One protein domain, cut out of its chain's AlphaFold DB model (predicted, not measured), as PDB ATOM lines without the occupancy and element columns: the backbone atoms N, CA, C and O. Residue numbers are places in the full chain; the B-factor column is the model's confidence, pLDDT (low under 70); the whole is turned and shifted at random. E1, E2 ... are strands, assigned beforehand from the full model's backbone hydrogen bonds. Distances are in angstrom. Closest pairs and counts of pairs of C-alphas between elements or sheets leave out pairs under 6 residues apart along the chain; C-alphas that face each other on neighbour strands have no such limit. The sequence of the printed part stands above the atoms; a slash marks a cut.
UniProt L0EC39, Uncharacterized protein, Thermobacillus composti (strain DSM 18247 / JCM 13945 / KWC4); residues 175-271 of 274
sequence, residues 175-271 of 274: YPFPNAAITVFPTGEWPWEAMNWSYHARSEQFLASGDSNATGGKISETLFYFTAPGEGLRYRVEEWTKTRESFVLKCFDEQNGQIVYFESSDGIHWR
ATOM      1  N   TYR A 175      38.478  12.259  -1.429       85.50
ATOM      2  CA  TYR A 175      39.584  12.965  -2.073       85.50
ATOM      3  C   TYR A 175      39.197  13.350  -3.515       85.50
ATOM      4  O   TYR A 175      39.681  12.726  -4.463       85.50
ATOM      5  N   PRO A 176      38.346  14.380  -3.715       78.88
ATOM      6  CA  PRO A 176      37.770  14.740  -5.016       78.88
ATOM      7  C   PRO A 176      38.759  15.510  -5.911       78.88
ATOM      8  O   PRO A 176      38.416  16.513  -6.537       78.88
ATOM      9  N   PHE A 177      40.015  15.074  -5.952       77.25
ATOM     10  CA  PHE A 177      41.041  15.707  -6.760       77.25
ATOM     11  C   PHE A 177      40.996  15.165  -8.195       77.25
ATOM     12  O   PHE A 177      41.001  13.943  -8.396       77.25
ATOM     13  N   PRO A 178      40.995  16.045  -9.209       71.50
ATOM     14  CA  PRO A 178      41.062  15.613 -10.598       71.50
ATOM     15  C   PRO A 178      42.357  14.824 -10.841       71.50
ATOM     16  O   PRO A 178      43.437  15.243 -10.430       71.50
ATOM     17  N   ASN A 179      42.239  13.676 -11.513       79.75
ATOM     18  CA  ASN A 179      43.345  12.764 -11.844       79.75
ATOM     19  C   ASN A 179      44.071  12.123 -10.643       79.75
ATOM     20  O   ASN A 179      45.209  11.679 -10.793       79.75
ATOM     21  N   ALA A 180      43.449  12.051  -9.461       84.62
ATOM     22  CA  ALA A 180      44.010  11.266  -8.367       84.62
ATOM     23  C   ALA A 180      44.030   9.770  -8.723       84.62
ATOM     24  O   ALA A 180      42.987   9.160  -8.958       84.62
ATOM     25  N   ALA A 181      45.222   9.178  -8.728       90.94
ATOM     26  CA  ALA A 181      45.392   7.737  -8.781       90.94
ATOM     27  C   ALA A 181      45.156   7.170  -7.377       90.94
ATOM     28  O   ALA A 181      45.858   7.535  -6.430       90.94
ATOM     29  N   ILE A 182      44.163   6.293  -7.247       92.56
ATOM     30  CA  ILE A 182      43.838   5.611  -5.995       92.56
ATOM     31  C   ILE A 182      44.241   4.148  -6.135       92.56
ATOM     32  O   ILE A 182      43.748   3.436  -7.006       92.56
ATOM     33  N   THR A 183      45.135   3.699  -5.262       93.00
ATOM     34  CA  THR A 183      45.525   2.293  -5.144       93.00
ATOM     35  C   THR A 183      45.051   1.765  -3.802       93.00
ATOM     36  O   THR A 183      45.338   2.374  -2.771       93.00
ATOM     37  N   VAL A 184      44.349   0.636  -3.819       93.69
ATOM     38  CA  VAL A 184      43.759  -0.005  -2.639       93.69
ATOM     39  C   VAL A 184      44.224  -1.456  -2.592       93.69
ATOM     40  O   VAL A 184      44.115  -2.159  -3.600       93.69
ATOM     41  N   PHE A 185      44.727  -1.901  -1.443       91.56
ATOM     42  CA  PHE A 185      45.259  -3.253  -1.254       91.56
ATOM     43  C   PHE A 185      44.910  -3.795   0.142       91.56
ATOM     44  O   PHE A 185      44.771  -3.021   1.096       91.56
ATOM     45  N   PRO A 186      44.702  -5.115   0.278       90.69
ATOM     46  CA  PRO A 186      44.307  -5.714   1.548       90.69
ATOM     47  C   PRO A 186      45.468  -5.687   2.553       90.69
ATOM     48  O   PRO A 186      46.611  -5.959   2.190       90.69
ATOM     49  N   THR A 187      45.183  -5.415   3.831       86.31
ATOM     50  CA  THR A 187      46.209  -5.440   4.900       86.31
ATOM     51  C   THR A 187      46.257  -6.754   5.664       86.31
ATOM     52  O   THR A 187      47.237  -7.043   6.344       86.31
ATOM     53  N   GLY A 188      45.161  -7.508   5.629       78.62
ATOM     54  CA  GLY A 188      44.973  -8.702   6.439       78.62
ATOM     55  C   GLY A 188      45.455  -9.977   5.770       78.62
ATOM     56  O   GLY A 188      45.169 -10.222   4.597       78.62
ATOM     57  N   GLU A 189      46.090 -10.849   6.549       80.12
ATOM     58  CA  GLU A 189      46.359 -12.220   6.104       80.12
ATOM     59  C   GLU A 189      45.124 -13.096   6.340       80.12
ATOM     60  O   GLU A 189      44.828 -14.010   5.577       80.12
ATOM     61  N   TRP A 190      44.345 -12.800   7.380       82.69
ATOM     62  CA  TRP A 190      43.226 -13.643   7.786       82.69
ATOM     63  C   TRP A 190      41.855 -13.083   7.396       82.69
ATOM     64  O   TRP A 190      41.695 -11.874   7.262       82.69
ATOM     65  N   PRO A 191      40.808 -13.928   7.289       73.31
ATOM     66  CA  PRO A 191      39.462 -13.483   6.907       73.31
ATOM     67  C   PRO A 191      38.871 -12.398   7.814       73.31
ATOM     68  O   PRO A 191      38.097 -11.565   7.355       73.31
ATOM     69  N   TRP A 192      39.208 -12.409   9.105       78.81
ATOM     70  CA  TRP A 192      38.755 -11.386  10.054       78.81
ATOM     71  C   TRP A 192      39.530 -10.068   9.914       78.81
ATOM     72  O   TRP A 192      39.004  -9.017  10.264       78.81
ATOM     73  N   GLU A 193      40.744 -10.103   9.362       79.06
ATOM     74  CA  GLU A 193      41.543  -8.920   9.015       79.06
ATOM     75  C   GLU A 193      41.284  -8.440   7.582       79.06
ATOM     76  O   GLU A 193      41.542  -7.281   7.284       79.06
ATOM     77  N   ALA A 194      40.730  -9.292   6.710       66.62
ATOM     78  CA  ALA A 194      40.331  -8.971   5.334       66.62
ATOM     79  C   ALA A 194      39.258  -7.869   5.252       66.62
ATOM     80  O   ALA A 194      38.914  -7.394   4.173       66.62
ATOM     81  N   MET A 195      38.727  -7.444   6.401       81.06
ATOM     82  CA  MET A 195      37.894  -6.257   6.510       81.06
ATOM     83  C   MET A 195      38.693  -4.950   6.510       81.06
ATOM     84  O   MET A 195      38.070  -3.895   6.477       81.06
ATOM     85  N   ASN A 196      40.024  -5.000   6.560       90.38
ATOM     86  CA  ASN A 196      40.900  -3.837   6.582       90.38
ATOM     87  C   ASN A 196      41.684  -3.738   5.268       90.38
ATOM     88  O   ASN A 196      42.208  -4.726   4.742       90.38
ATOM     89  N   TRP A 197      41.740  -2.522   4.750       93.75
ATOM     90  CA  TRP A 197      42.353  -2.160   3.485       93.75
ATOM     91  C   TRP A 197      43.281  -0.986   3.723       93.75
ATOM     92  O   TRP A 197      42.888  -0.052   4.410       93.75
ATOM     93  N   SER A 198      44.459  -0.996   3.123       94.12
ATOM     94  CA  SER A 198      45.297   0.192   3.047       94.12
ATOM     95  C   SER A 198      45.087   0.844   1.692       94.12
ATOM     96  O   SER A 198      44.735   0.192   0.701       94.12
ATOM     97  N   TYR A 199      45.297   2.150   1.647       94.94
ATOM     98  CA  TYR A 199      45.209   2.906   0.414       94.94
ATOM     99  C   TYR A 199      46.347   3.906   0.276       94.94
ATOM    100  O   TYR A 199      46.892   4.416   1.258       94.94
ATOM    101  N   HIS A 200      46.626   4.241  -0.980       93.81
ATOM    102  CA  HIS A 200      47.357   5.437  -1.361       93.81
ATOM    103  C   HIS A 200      46.518   6.201  -2.381       93.81
ATOM    104  O   HIS A 200      46.131   5.653  -3.411       93.81
ATOM    105  N   ALA A 201      46.233   7.464  -2.090       91.94
ATOM    106  CA  ALA A 201      45.637   8.397  -3.032       91.94
ATOM    107  C   ALA A 201      46.708   9.423  -3.403       91.94
ATOM    108  O   ALA A 201      47.236  10.118  -2.534       91.94
ATOM    109  N   ARG A 202      47.069   9.487  -4.684       89.69
ATOM    110  CA  ARG A 202      48.166  10.329  -5.165       89.69
ATOM    111  C   ARG A 202      47.730  11.163  -6.357       89.69
ATOM    112  O   ARG A 202      47.157  10.641  -7.308       89.69
ATOM    113  N   SER A 203      48.102  12.434  -6.351       86.12
ATOM    114  CA  SER A 203      48.151  13.273  -7.548       86.12
ATOM    115  C   SER A 203      49.491  14.011  -7.615       86.12
ATOM    116  O   SER A 203      50.397  13.758  -6.820       86.12
ATOM    117  N   GLU A 204      49.637  14.930  -8.567       82.12
ATOM    118  CA  GLU A 204      50.782  15.848  -8.603       82.12
ATOM    119  C   GLU A 204      50.824  16.797  -7.392       82.12
ATOM    120  O   GLU A 204      51.887  17.300  -7.041       82.12
ATOM    121  N   GLN A 205      49.675  17.040  -6.754       77.69
ATOM    122  CA  GLN A 205      49.503  18.058  -5.714       77.69
ATOM    123  C   GLN A 205      49.319  17.478  -4.312       77.69
ATOM    124  O   GLN A 205      49.425  18.214  -3.335       77.69
ATOM    125  N   PHE A 206      49.037  16.183  -4.175       83.25
ATOM    126  CA  PHE A 206      48.904  15.575  -2.856       83.25
ATOM    127  C   PHE A 206      49.268  14.092  -2.842       83.25
ATOM    128  O   PHE A 206      49.249  13.400  -3.863       83.25
ATOM    129  N   LEU A 207      49.558  13.611  -1.640       88.31
ATOM    130  CA  LEU A 207      49.699  12.201  -1.314       88.31
ATOM    131  C   LEU A 207      48.980  11.952   0.009       88.31
ATOM    132  O   LEU A 207      49.416  12.455   1.038       88.31
ATOM    133  N   ALA A 208      47.908  11.170  -0.016       90.69
ATOM    134  CA  ALA A 208      47.240  10.670   1.176       90.69
ATOM    135  C   ALA A 208      47.430   9.155   1.276       90.69
ATOM    136  O   ALA A 208      47.478   8.442   0.270       90.69
ATOM    137  N   SER A 209      47.596   8.643   2.486       93.50
ATOM    138  CA  SER A 209      47.693   7.213   2.753       93.50
ATOM    139  C   SER A 209      47.082   6.893   4.101       93.50
ATOM    140  O   SER A 209      47.066   7.724   5.011       93.50
ATOM    141  N   GLY A 210      46.583   5.677   4.229       94.12
ATOM    142  CA  GLY A 210      45.947   5.245   5.455       94.12
ATOM    143  C   GLY A 210      45.229   3.928   5.284       94.12
ATOM    144  O   GLY A 210      45.503   3.177   4.349       94.12
ATOM    145  N   ASP A 211      44.280   3.698   6.179       94.62
ATOM    146  CA  ASP A 211      43.508   2.472   6.253       94.62
ATOM    147  C   ASP A 211      42.011   2.751   6.126       94.62
ATOM    148  O   ASP A 211      41.508   3.805   6.514       94.62
ATOM    149  N   SER A 212      41.279   1.778   5.606       94.06
ATOM    150  CA  SER A 212      39.834   1.777   5.496       94.06
ATOM    151  C   SER A 212      39.275   0.429   5.923       94.06
ATOM    152  O   SER A 212      39.882  -0.616   5.699       94.06
ATOM    153  N   ASN A 213      38.070   0.432   6.486       93.25
ATOM    154  CA  ASN A 213      37.299  -0.801   6.581       93.25
ATOM    155  C   ASN A 213      36.715  -1.197   5.204       93.25
ATOM    156  O   ASN A 213      36.634  -0.370   4.297       93.25
ATOM    157  N   ALA A 214      36.239  -2.435   5.064       91.38
ATOM    158  CA  ALA A 214      35.738  -3.004   3.806       91.38
ATOM    159  C   ALA A 214      34.521  -2.289   3.203       91.38
ATOM    160  O   ALA A 214      34.218  -2.481   2.031       91.38
ATOM    161  N   THR A 215      33.803  -1.481   3.988       92.62
ATOM    162  CA  THR A 215      32.658  -0.710   3.485       92.62
ATOM    163  C   THR A 215      33.029   0.704   3.051       92.62
ATOM    164  O   THR A 215      32.149   1.419   2.581       92.62
ATOM    165  N   GLY A 216      34.269   1.153   3.280       90.69
ATOM    166  CA  GLY A 216      34.663   2.555   3.101       90.69
ATOM    167  C   GLY A 216      34.087   3.512   4.157       90.69
ATOM    168  O   GLY A 216      34.338   4.711   4.111       90.69
ATOM    169  N   GLY A 217      33.312   3.008   5.124       90.06
ATOM    170  CA  GLY A 217      32.617   3.831   6.121       90.06
ATOM    171  C   GLY A 217      33.525   4.387   7.219       90.06
ATOM    172  O   GLY A 217      33.146   5.328   7.916       90.06
ATOM    173  N   LYS A 218      34.719   3.812   7.393       91.50
ATOM    174  CA  LYS A 218      35.740   4.310   8.313       91.50
ATOM    175  C   LYS A 218      37.067   4.389   7.578       91.50
ATOM    176  O   LYS A 218      37.695   3.357   7.378       91.50
ATOM    177  N   ILE A 219      37.483   5.608   7.249       91.62
ATOM    178  CA  ILE A 219      38.786   5.921   6.655       91.62
ATOM    179  C   ILE A 219      39.635   6.595   7.737       91.62
ATOM    180  O   ILE A 219      39.231   7.610   8.306       91.62
ATOM    181  N   SER A 220      40.783   6.002   8.047       90.50
ATOM    182  CA  SER A 220      41.789   6.532   8.962       90.50
ATOM    183  C   SER A 220      43.003   6.949   8.153       90.50
ATOM    184  O   SER A 220      43.646   6.118   7.525       90.50
ATOM    185  N   GLU A 221      43.316   8.234   8.157       89.38
ATOM    186  CA  GLU A 221      44.489   8.770   7.474       89.38
ATOM    187  C   GLU A 221      45.719   8.630   8.379       89.38
ATOM    188  O   GLU A 221      45.665   8.964   9.563       89.38
ATOM    189  N   THR A 222      46.810   8.091   7.841       86.12
ATOM    190  CA  THR A 222      48.105   7.981   8.538       86.12
ATOM    191  C   THR A 222      49.119   8.974   7.991       86.12
ATOM    192  O   THR A 222      50.014   9.412   8.713       86.12
ATOM    193  N   LEU A 223      48.970   9.343   6.719       84.75
ATOM    194  CA  LEU A 223      49.844  10.259   6.019       84.75
ATOM    195  C   LEU A 223      49.014  11.163   5.120       84.75
ATOM    196  O   LEU A 223      48.223  10.666   4.322       84.75
ATOM    197  N   PHE A 224      49.260  12.467   5.177       84.56
ATOM    198  CA  PHE A 224      48.725  13.389   4.190       84.56
ATOM    199  C   PHE A 224      49.723  14.501   3.917       84.56
ATOM    200  O   PHE A 224      50.132  15.231   4.814       84.56
ATOM    201  N   TYR A 225      50.146  14.597   2.664       83.19
ATOM    202  CA  TYR A 225      51.025  15.635   2.169       83.19
ATOM    203  C   TYR A 225      50.333  16.434   1.083       83.19
ATOM    204  O   TYR A 225      49.686  15.876   0.198       83.19
ATOM    205  N   PHE A 226      50.568  17.736   1.122       77.81
ATOM    206  CA  PHE A 226      50.212  18.683   0.088       77.81
ATOM    207  C   PHE A 226      51.485  19.234  -0.571       77.81
ATOM    208  O   PHE A 226      52.519  19.439   0.070       77.81
ATOM    209  N   THR A 227      51.408  19.449  -1.877       72.62
ATOM    210  CA  THR A 227      52.474  19.985  -2.721       72.62
ATOM    211  C   THR A 227      51.939  21.201  -3.457       72.62
ATOM    212  O   THR A 227      51.037  21.085  -4.287       72.62
ATOM    213  N   ALA A 228      52.525  22.369  -3.196       65.38
ATOM    214  CA  ALA A 228      52.339  23.511  -4.079       65.38
ATOM    215  C   ALA A 228      53.020  23.225  -5.437       65.38
ATOM    216  O   ALA A 228      54.061  22.555  -5.464       65.38
ATOM    217  N   PRO A 229      52.475  23.708  -6.571       64.75
ATOM    218  CA  PRO A 229      53.062  23.469  -7.888       64.75
ATOM    219  C   PRO A 229      54.559  23.819  -7.934       64.75
ATOM    220  O   PRO A 229      54.940  24.958  -7.681       64.75
ATOM    221  N   GLY A 230      55.401  22.836  -8.269       64.69
ATOM    222  CA  GLY A 230      56.854  23.007  -8.410       64.69
ATOM    223  C   GLY A 230      57.693  22.787  -7.144       64.69
ATOM    224  O   GLY A 230      58.917  22.797  -7.253       64.69
ATOM    225  N   GLU A 231      57.087  22.541  -5.976       67.56
ATOM    226  CA  GLU A 231      57.829  22.413  -4.705       67.56
ATOM    227  C   GLU A 231      57.984  20.976  -4.174       67.56
ATOM    228  O   GLU A 231      58.747  20.745  -3.236       67.56
ATOM    229  N   GLY A 232      57.314  19.990  -4.778       68.50
ATOM    230  CA  GLY A 232      57.320  18.607  -4.286       68.50
ATOM    231  C   GLY A 232      56.588  18.415  -2.944       68.50
ATOM    232  O   GLY A 232      56.001  19.344  -2.388       68.50
ATOM    233  N   LEU A 233      56.609  17.182  -2.421       69.00
ATOM    234  CA  LEU A 233      55.969  16.818  -1.148       69.00
ATOM    235  C   LEU A 233      56.673  17.525   0.022       69.00
ATOM    236  O   LEU A 233      57.660  17.018   0.549       69.00
ATOM    237  N   ARG A 234      56.174  18.703   0.409       81.38
ATOM    238  CA  ARG A 234      56.790  19.573   1.428       81.38
ATOM    239  C   ARG A 234      55.920  19.794   2.662       81.38
ATOM    240  O   ARG A 234      56.443  19.949   3.764       81.38
ATOM    241  N   TYR A 235      54.603  19.820   2.488       84.00
ATOM    242  CA  TYR A 235      53.676  20.231   3.536       84.00
ATOM    243  C   TYR A 235      52.927  19.023   4.083       84.00
ATOM    244  O   TYR A 235      52.067  18.479   3.394       84.00
ATOM    245  N   ARG A 236      53.229  18.603   5.316       86.56
ATOM    246  CA  ARG A 236      52.463  17.554   5.998       86.56
ATOM    247  C   ARG A 236      51.180  18.161   6.548       86.56
ATOM    248  O   ARG A 236      51.237  19.051   7.390       86.56
ATOM    249  N   VAL A 237      50.030  17.708   6.073       83.44
ATOM    250  CA  VAL A 237      48.726  18.181   6.540       83.44
ATOM    251  C   VAL A 237      48.488  17.644   7.950       83.44
ATOM    252  O   VAL A 237      48.530  16.438   8.176       83.44
ATOM    253  N   GLU A 238      48.252  18.542   8.903       86.00
ATOM    254  CA  GLU A 238      47.889  18.194  10.281       86.00
ATOM    255  C   GLU A 238      46.373  18.217  10.488       86.00
ATOM    256  O   GLU A 238      45.829  17.373  11.193       86.00
ATOM    257  N   GLU A 239      45.680  19.180   9.872       83.62
ATOM    258  CA  GLU A 239      44.228  19.317   9.979       83.62
ATOM    259  C   GLU A 239      43.625  19.747   8.640       83.62
ATOM    260  O   GLU A 239      44.143  20.640   7.965       83.62
ATOM    261  N   TRP A 240      42.482  19.150   8.290       82.69
ATOM    262  CA  TRP A 240      41.667  19.539   7.141       82.69
ATOM    263  C   TRP A 240      40.244  19.854   7.594       82.69
ATOM    264  O   TRP A 240      39.485  18.967   7.991       82.69
ATOM    265  N   THR A 241      39.871  21.130   7.502       84.19
ATOM    266  CA  THR A 241      38.544  21.608   7.893       84.19
ATOM    267  C   THR A 241      37.777  22.113   6.679       84.19
ATOM    268  O   THR A 241      38.264  22.950   5.922       84.19
ATOM    269  N   LYS A 242      36.544  21.631   6.506       81.56
ATOM    270  CA  LYS A 242      35.583  22.204   5.559       81.56
ATOM    271  C   LYS A 242      34.727  23.242   6.285       81.56
ATOM    272  O   LYS A 242      33.983  22.893   7.201       81.56
ATOM    273  N   THR A 243      34.826  24.502   5.880       83.81
ATOM    274  CA  THR A 243      33.914  25.571   6.304       83.81
ATOM    275  C   THR A 243      32.728  25.666   5.335       83.81
ATOM    276  O   THR A 243      32.624  24.895   4.379       83.81
ATOM    277  N   ARG A 244      31.783  26.585   5.584       82.69
ATOM    278  CA  ARG A 244      30.649  26.800   4.665       82.69
ATOM    279  C   ARG A 244      31.081  27.331   3.296       82.69
ATOM    280  O   ARG A 244      30.358  27.109   2.332       82.69
ATOM    281  N   GLU A 245      32.220  28.017   3.227       85.81
ATOM    282  CA  GLU A 245      32.633  28.801   2.054       85.81
ATOM    283  C   GLU A 245      33.990  28.365   1.485       85.81
ATOM    284  O   GLU A 245      34.302  28.670   0.337       85.81
ATOM    285  N   SER A 246      34.791  27.628   2.258       87.00
ATOM    286  CA  SER A 246      36.131  27.202   1.858       87.00
ATOM    287  C   SER A 246      36.584  25.932   2.579       87.00
ATOM    288  O   SER A 246      36.022  25.505   3.588       87.00
ATOM    289  N   PHE A 247      37.647  25.331   2.073       83.69
ATOM    290  CA  PHE A 247      38.444  24.324   2.745       83.69
ATOM    291  C   PHE A 247      39.705  24.988   3.285       83.69
ATOM    292  O   PHE A 247      40.329  25.774   2.577       83.69
ATOM    293  N   VAL A 248      40.082  24.656   4.516       87.75
ATOM    294  CA  VAL A 248      41.308  25.139   5.155       87.75
ATOM    295  C   VAL A 248      42.161  23.939   5.548       87.75
ATOM    296  O   VAL A 248      41.676  23.018   6.212       87.75
ATOM    297  N   LEU A 249      43.424  23.961   5.131       86.81
ATOM    298  CA  LEU A 249      44.462  23.025   5.539       86.81
ATOM    299  C   LEU A 249      45.417  23.733   6.490       86.81
ATOM    300  O   LEU A 249      45.930  24.807   6.182       86.81
ATOM    301  N   LYS A 250      45.682  23.100   7.625       89.44
ATOM    302  CA  LYS A 250      46.807  23.434   8.493       89.44
ATOM    303  C   LYS A 250      47.911  22.435   8.194       89.44
ATOM    304  O   LYS A 250      47.704  21.234   8.368       89.44
ATOM    305  N   CYS A 251      49.064  22.919   7.756       88.81
ATOM    306  CA  CYS A 251      50.185  22.074   7.376       88.81
ATOM    307  C   CYS A 251      51.439  22.415   8.176       88.81
ATOM    308  O   CYS A 251      51.706  23.579   8.458       88.81
ATOM    309  N   PHE A 252      52.249  21.405   8.467       89.75
ATOM    310  CA  PHE A 252      53.619  21.556   8.930       89.75
ATOM    311  C   PHE A 252      54.561  21.576   7.717       89.75
ATOM    312  O   PHE A 252      54.600  20.629   6.930       89.75
ATOM    313  N   ASP A 253      55.283  22.680   7.533       89.25
ATOM    314  CA  ASP A 253      56.352  22.818   6.542       89.25
ATOM    315  C   ASP A 253      57.589  22.075   7.055       89.25
ATOM    316  O   ASP A 253      58.325  22.597   7.895       89.25
ATOM    317  N   GLU A 254      57.815  20.856   6.559       85.12
ATOM    318  CA  GLU A 254      58.911  19.980   7.004       85.12
ATOM    319  C   GLU A 254      60.300  20.601   6.763       85.12
ATOM    320  O   GLU A 254      61.263  20.257   7.444       85.12
ATOM    321  N   GLN A 255      60.421  21.541   5.818       86.81
ATOM    322  CA  GLN A 255      61.695  22.185   5.499       86.81
ATOM    323  C   GLN A 255      62.024  23.332   6.460       86.81
ATOM    324  O   GLN A 255      63.175  23.488   6.865       86.81
ATOM    325  N   ASN A 256      61.022  24.142   6.810       89.94
ATOM    326  CA  ASN A 256      61.216  25.326   7.654       89.94
ATOM    327  C   ASN A 256      60.795  25.114   9.114       89.94
ATOM    328  O   ASN A 256      61.013  25.996   9.941       89.94
ATOM    329  N   GLY A 257      60.189  23.969   9.437       90.94
ATOM    330  CA  GLY A 257      59.758  23.621  10.788       90.94
ATOM    331  C   GLY A 257      58.639  24.514  11.333       90.94
ATOM    332  O   GLY A 257      58.600  24.769  12.535       90.94
ATOM    333  N   GLN A 258      57.759  25.025  10.468       93.38
ATOM    334  CA  GLN A 258      56.706  25.977  10.841       93.38
ATOM    335  C   GLN A 258      55.324  25.532  10.366       93.38
ATOM    336  O   GLN A 258      55.197  24.795   9.391       93.38
ATOM    337  N   ILE A 259      54.281  26.027  11.031       92.25
ATOM    338  CA  ILE A 259      52.901  25.822  10.592       92.25
ATOM    339  C   ILE A 259      52.545  26.859   9.529       92.25
ATOM    340  O   ILE A 259      52.764  28.055   9.719       92.25
ATOM    341  N   VAL A 260      51.966  26.391   8.430       90.00
ATOM    342  CA  VAL A 260      51.413  27.208   7.350       90.00
ATOM    343  C   VAL A 260      49.964  26.812   7.096       90.00
ATOM    344  O   VAL A 260      49.572  25.666   7.317       90.00
ATOM    345  N   TYR A 261      49.166  27.761   6.625       89.69
ATOM    346  CA  TYR A 261      47.759  27.538   6.324       89.69
ATOM    347  C   TYR A 261      47.518  27.701   4.832       89.69
ATOM    348  O   TYR A 261      48.036  28.631   4.216       89.69
ATOM    349  N   PHE A 262      46.709  26.814   4.265       86.25
ATOM    350  CA  PHE A 262      46.233  26.929   2.894       86.25
ATOM    351  C   PHE A 262      44.712  26.957   2.879       86.25
ATOM    352  O   PHE A 262      44.066  26.214   3.613       86.25
ATOM    353  N   GLU A 263      44.140  27.780   2.016       88.44
ATOM    354  CA  GLU A 263      42.706  27.854   1.779       88.44
ATOM    355  C   GLU A 263      42.362  27.560   0.320       88.44
ATOM    356  O   GLU A 263      43.133  27.850  -0.600       88.44
ATOM    357  N   SER A 264      41.187  26.976   0.107       83.06
ATOM    358  CA  SER A 264      40.634  26.727  -1.219       83.06
ATOM    359  C   SER A 264      39.119  26.881  -1.207       83.06
ATOM    360  O   SER A 264      38.441  26.305  -0.364       83.06
ATOM    361  N   SER A 265      38.561  27.632  -2.155       84.94
ATOM    362  CA  SER A 265      37.104  27.770  -2.300       84.94
ATOM    363  C   SER A 265      36.451  26.546  -2.948       84.94
ATOM    364  O   SER A 265      35.269  26.291  -2.739       84.94
ATOM    365  N   ASP A 266      37.206  25.793  -3.749       78.31
ATOM    366  CA  ASP A 266      36.714  24.657  -4.536       78.31
ATOM    367  C   ASP A 266      37.338  23.310  -4.133       78.31
ATOM    368  O   ASP A 266      36.927  22.270  -4.641       78.31
ATOM    369  N   GLY A 267      38.297  23.313  -3.202       72.06
ATOM    370  CA  GLY A 267      39.056  22.135  -2.774       72.06
ATOM    371  C   GLY A 267      40.150  21.709  -3.762       72.06
ATOM    372  O   GLY A 267      40.828  20.711  -3.523       72.06
ATOM    373  N   ILE A 268      40.328  22.452  -4.856       68.69
ATOM    374  CA  ILE A 268      41.239  22.125  -5.959       68.69
ATOM    375  C   ILE A 268      42.355  23.167  -6.036       68.69
ATOM    376  O   ILE A 268      43.533  22.822  -6.096       68.69
ATOM    377  N   HIS A 269      42.002  24.450  -6.005       76.44
ATOM    378  CA  HIS A 269      42.955  25.547  -6.101       76.44
ATOM    379  C   HIS A 269      43.273  26.072  -4.708       76.44
ATOM    380  O   HIS A 269      42.445  26.734  -4.080       76.44
ATOM    381  N   TRP A 270      44.481  25.779  -4.238       78.94
ATOM    382  CA  TRP A 270      44.944  26.138  -2.902       78.94
ATOM    383  C   TRP A 270      45.825  27.382  -2.938       78.94
ATOM    384  O   TRP A 270      46.662  27.545  -3.830       78.94
ATOM    385  N   ARG A 271      45.640  28.270  -1.961       83.56
ATOM    386  CA  ARG A 271      46.443  29.485  -1.767       83.56
ATOM    387  C   ARG A 271      46.839  29.602  -0.299       83.56
ATOM    388  O   ARG A 271      46.090  29.112   0.538       83.56
TER     389      ARG A 271
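AT A GLANCE: This is residues 175 to 271 of the 274 residues of an uncharacterized protein of Thermobacillus composti (strain DSM 18247 / JCM 13945 / KWC4) (UniProt L0EC39). One seven-stranded sheet, twisted, falls into two parts: a slab of E1 to E4 side by side, and a second slab of E5, E6 and E7 turned across one end of the first. The two are joined where E4 meets E5 over a short stretch, and no named helix covers either part. The printed part has 97 residues with seven named strands in the order E1 to E7, both along the chain and across the sheet, all antiparallel: a meander, each strand the antiparallel neighbour of the one before. The class is all strand. The whole is only just compact, close to loose, with a radius of gyration of the C-alphas of 14.8 A and spans of 44 by 31 by 23 A.

HOW THE PARTS SIT: Start at E1, residues 181 to 186, an edge strand; it forms a hairpin with E2, residues 196 to 202, at 162 degrees, and you find N 183 and O 200 2.9 A apart, within hydrogen-bond range. E2 forms a hairpin with E3, residues 206 to 213, at 166 degrees, with N 201 to O 208 at 2.8 A. E3 and E4, residues 219 to 226, form a hairpin at 175 degrees, with N 209 to O 223 at 2.8 A. E4 bends by 74 degrees at residue 222. E5, residues 235 to 242, is antiparallel to E4 at 120 degrees in another hairpin; the C-alphas that face each other are 224 and 237, 225 and 236, and 226 and 235, and N 237 to O 224 is 2.8 A. E5 bends by 71 degrees at residue 238. E5 and E6, residues 247 to 253, form a hairpin at 161 degrees, with N 241 to O 248 at 2.9 A. E6 and E7, residues 258 to 264, form the last hairpin at 156 degrees, with N 251 to O 260 at 2.8 A; E7 is the other edge strand. Among the pairs that are apart are E1 and E5, E3 and E6, and E4 and E7.

IN THESE COORDINATES: Find C-alpha 181 at (45.392, 7.737, -8.781); from there E1 runs 17.0 A to C-alpha 186. E2 spans 19.8 A and E3 22.2 A. E4 and E5 span 18.3 A each; look for C-alpha 235, where E5 begins, at (53.676, 20.231, 3.536). E6 spans 18.4 A, and E7 runs 20.1 A to C-alpha 264 at (40.634, 26.727, -1.219).

THE WHOLE: The two C-alphas farthest apart are those of Pro 191 and Asn 256, at 44.5 A. The printed part has no cut, and no link is long. The mean pLDDT of the printed part is 84.6; look for values under 70 at residue 194, residues 228 to 233 and residue 268.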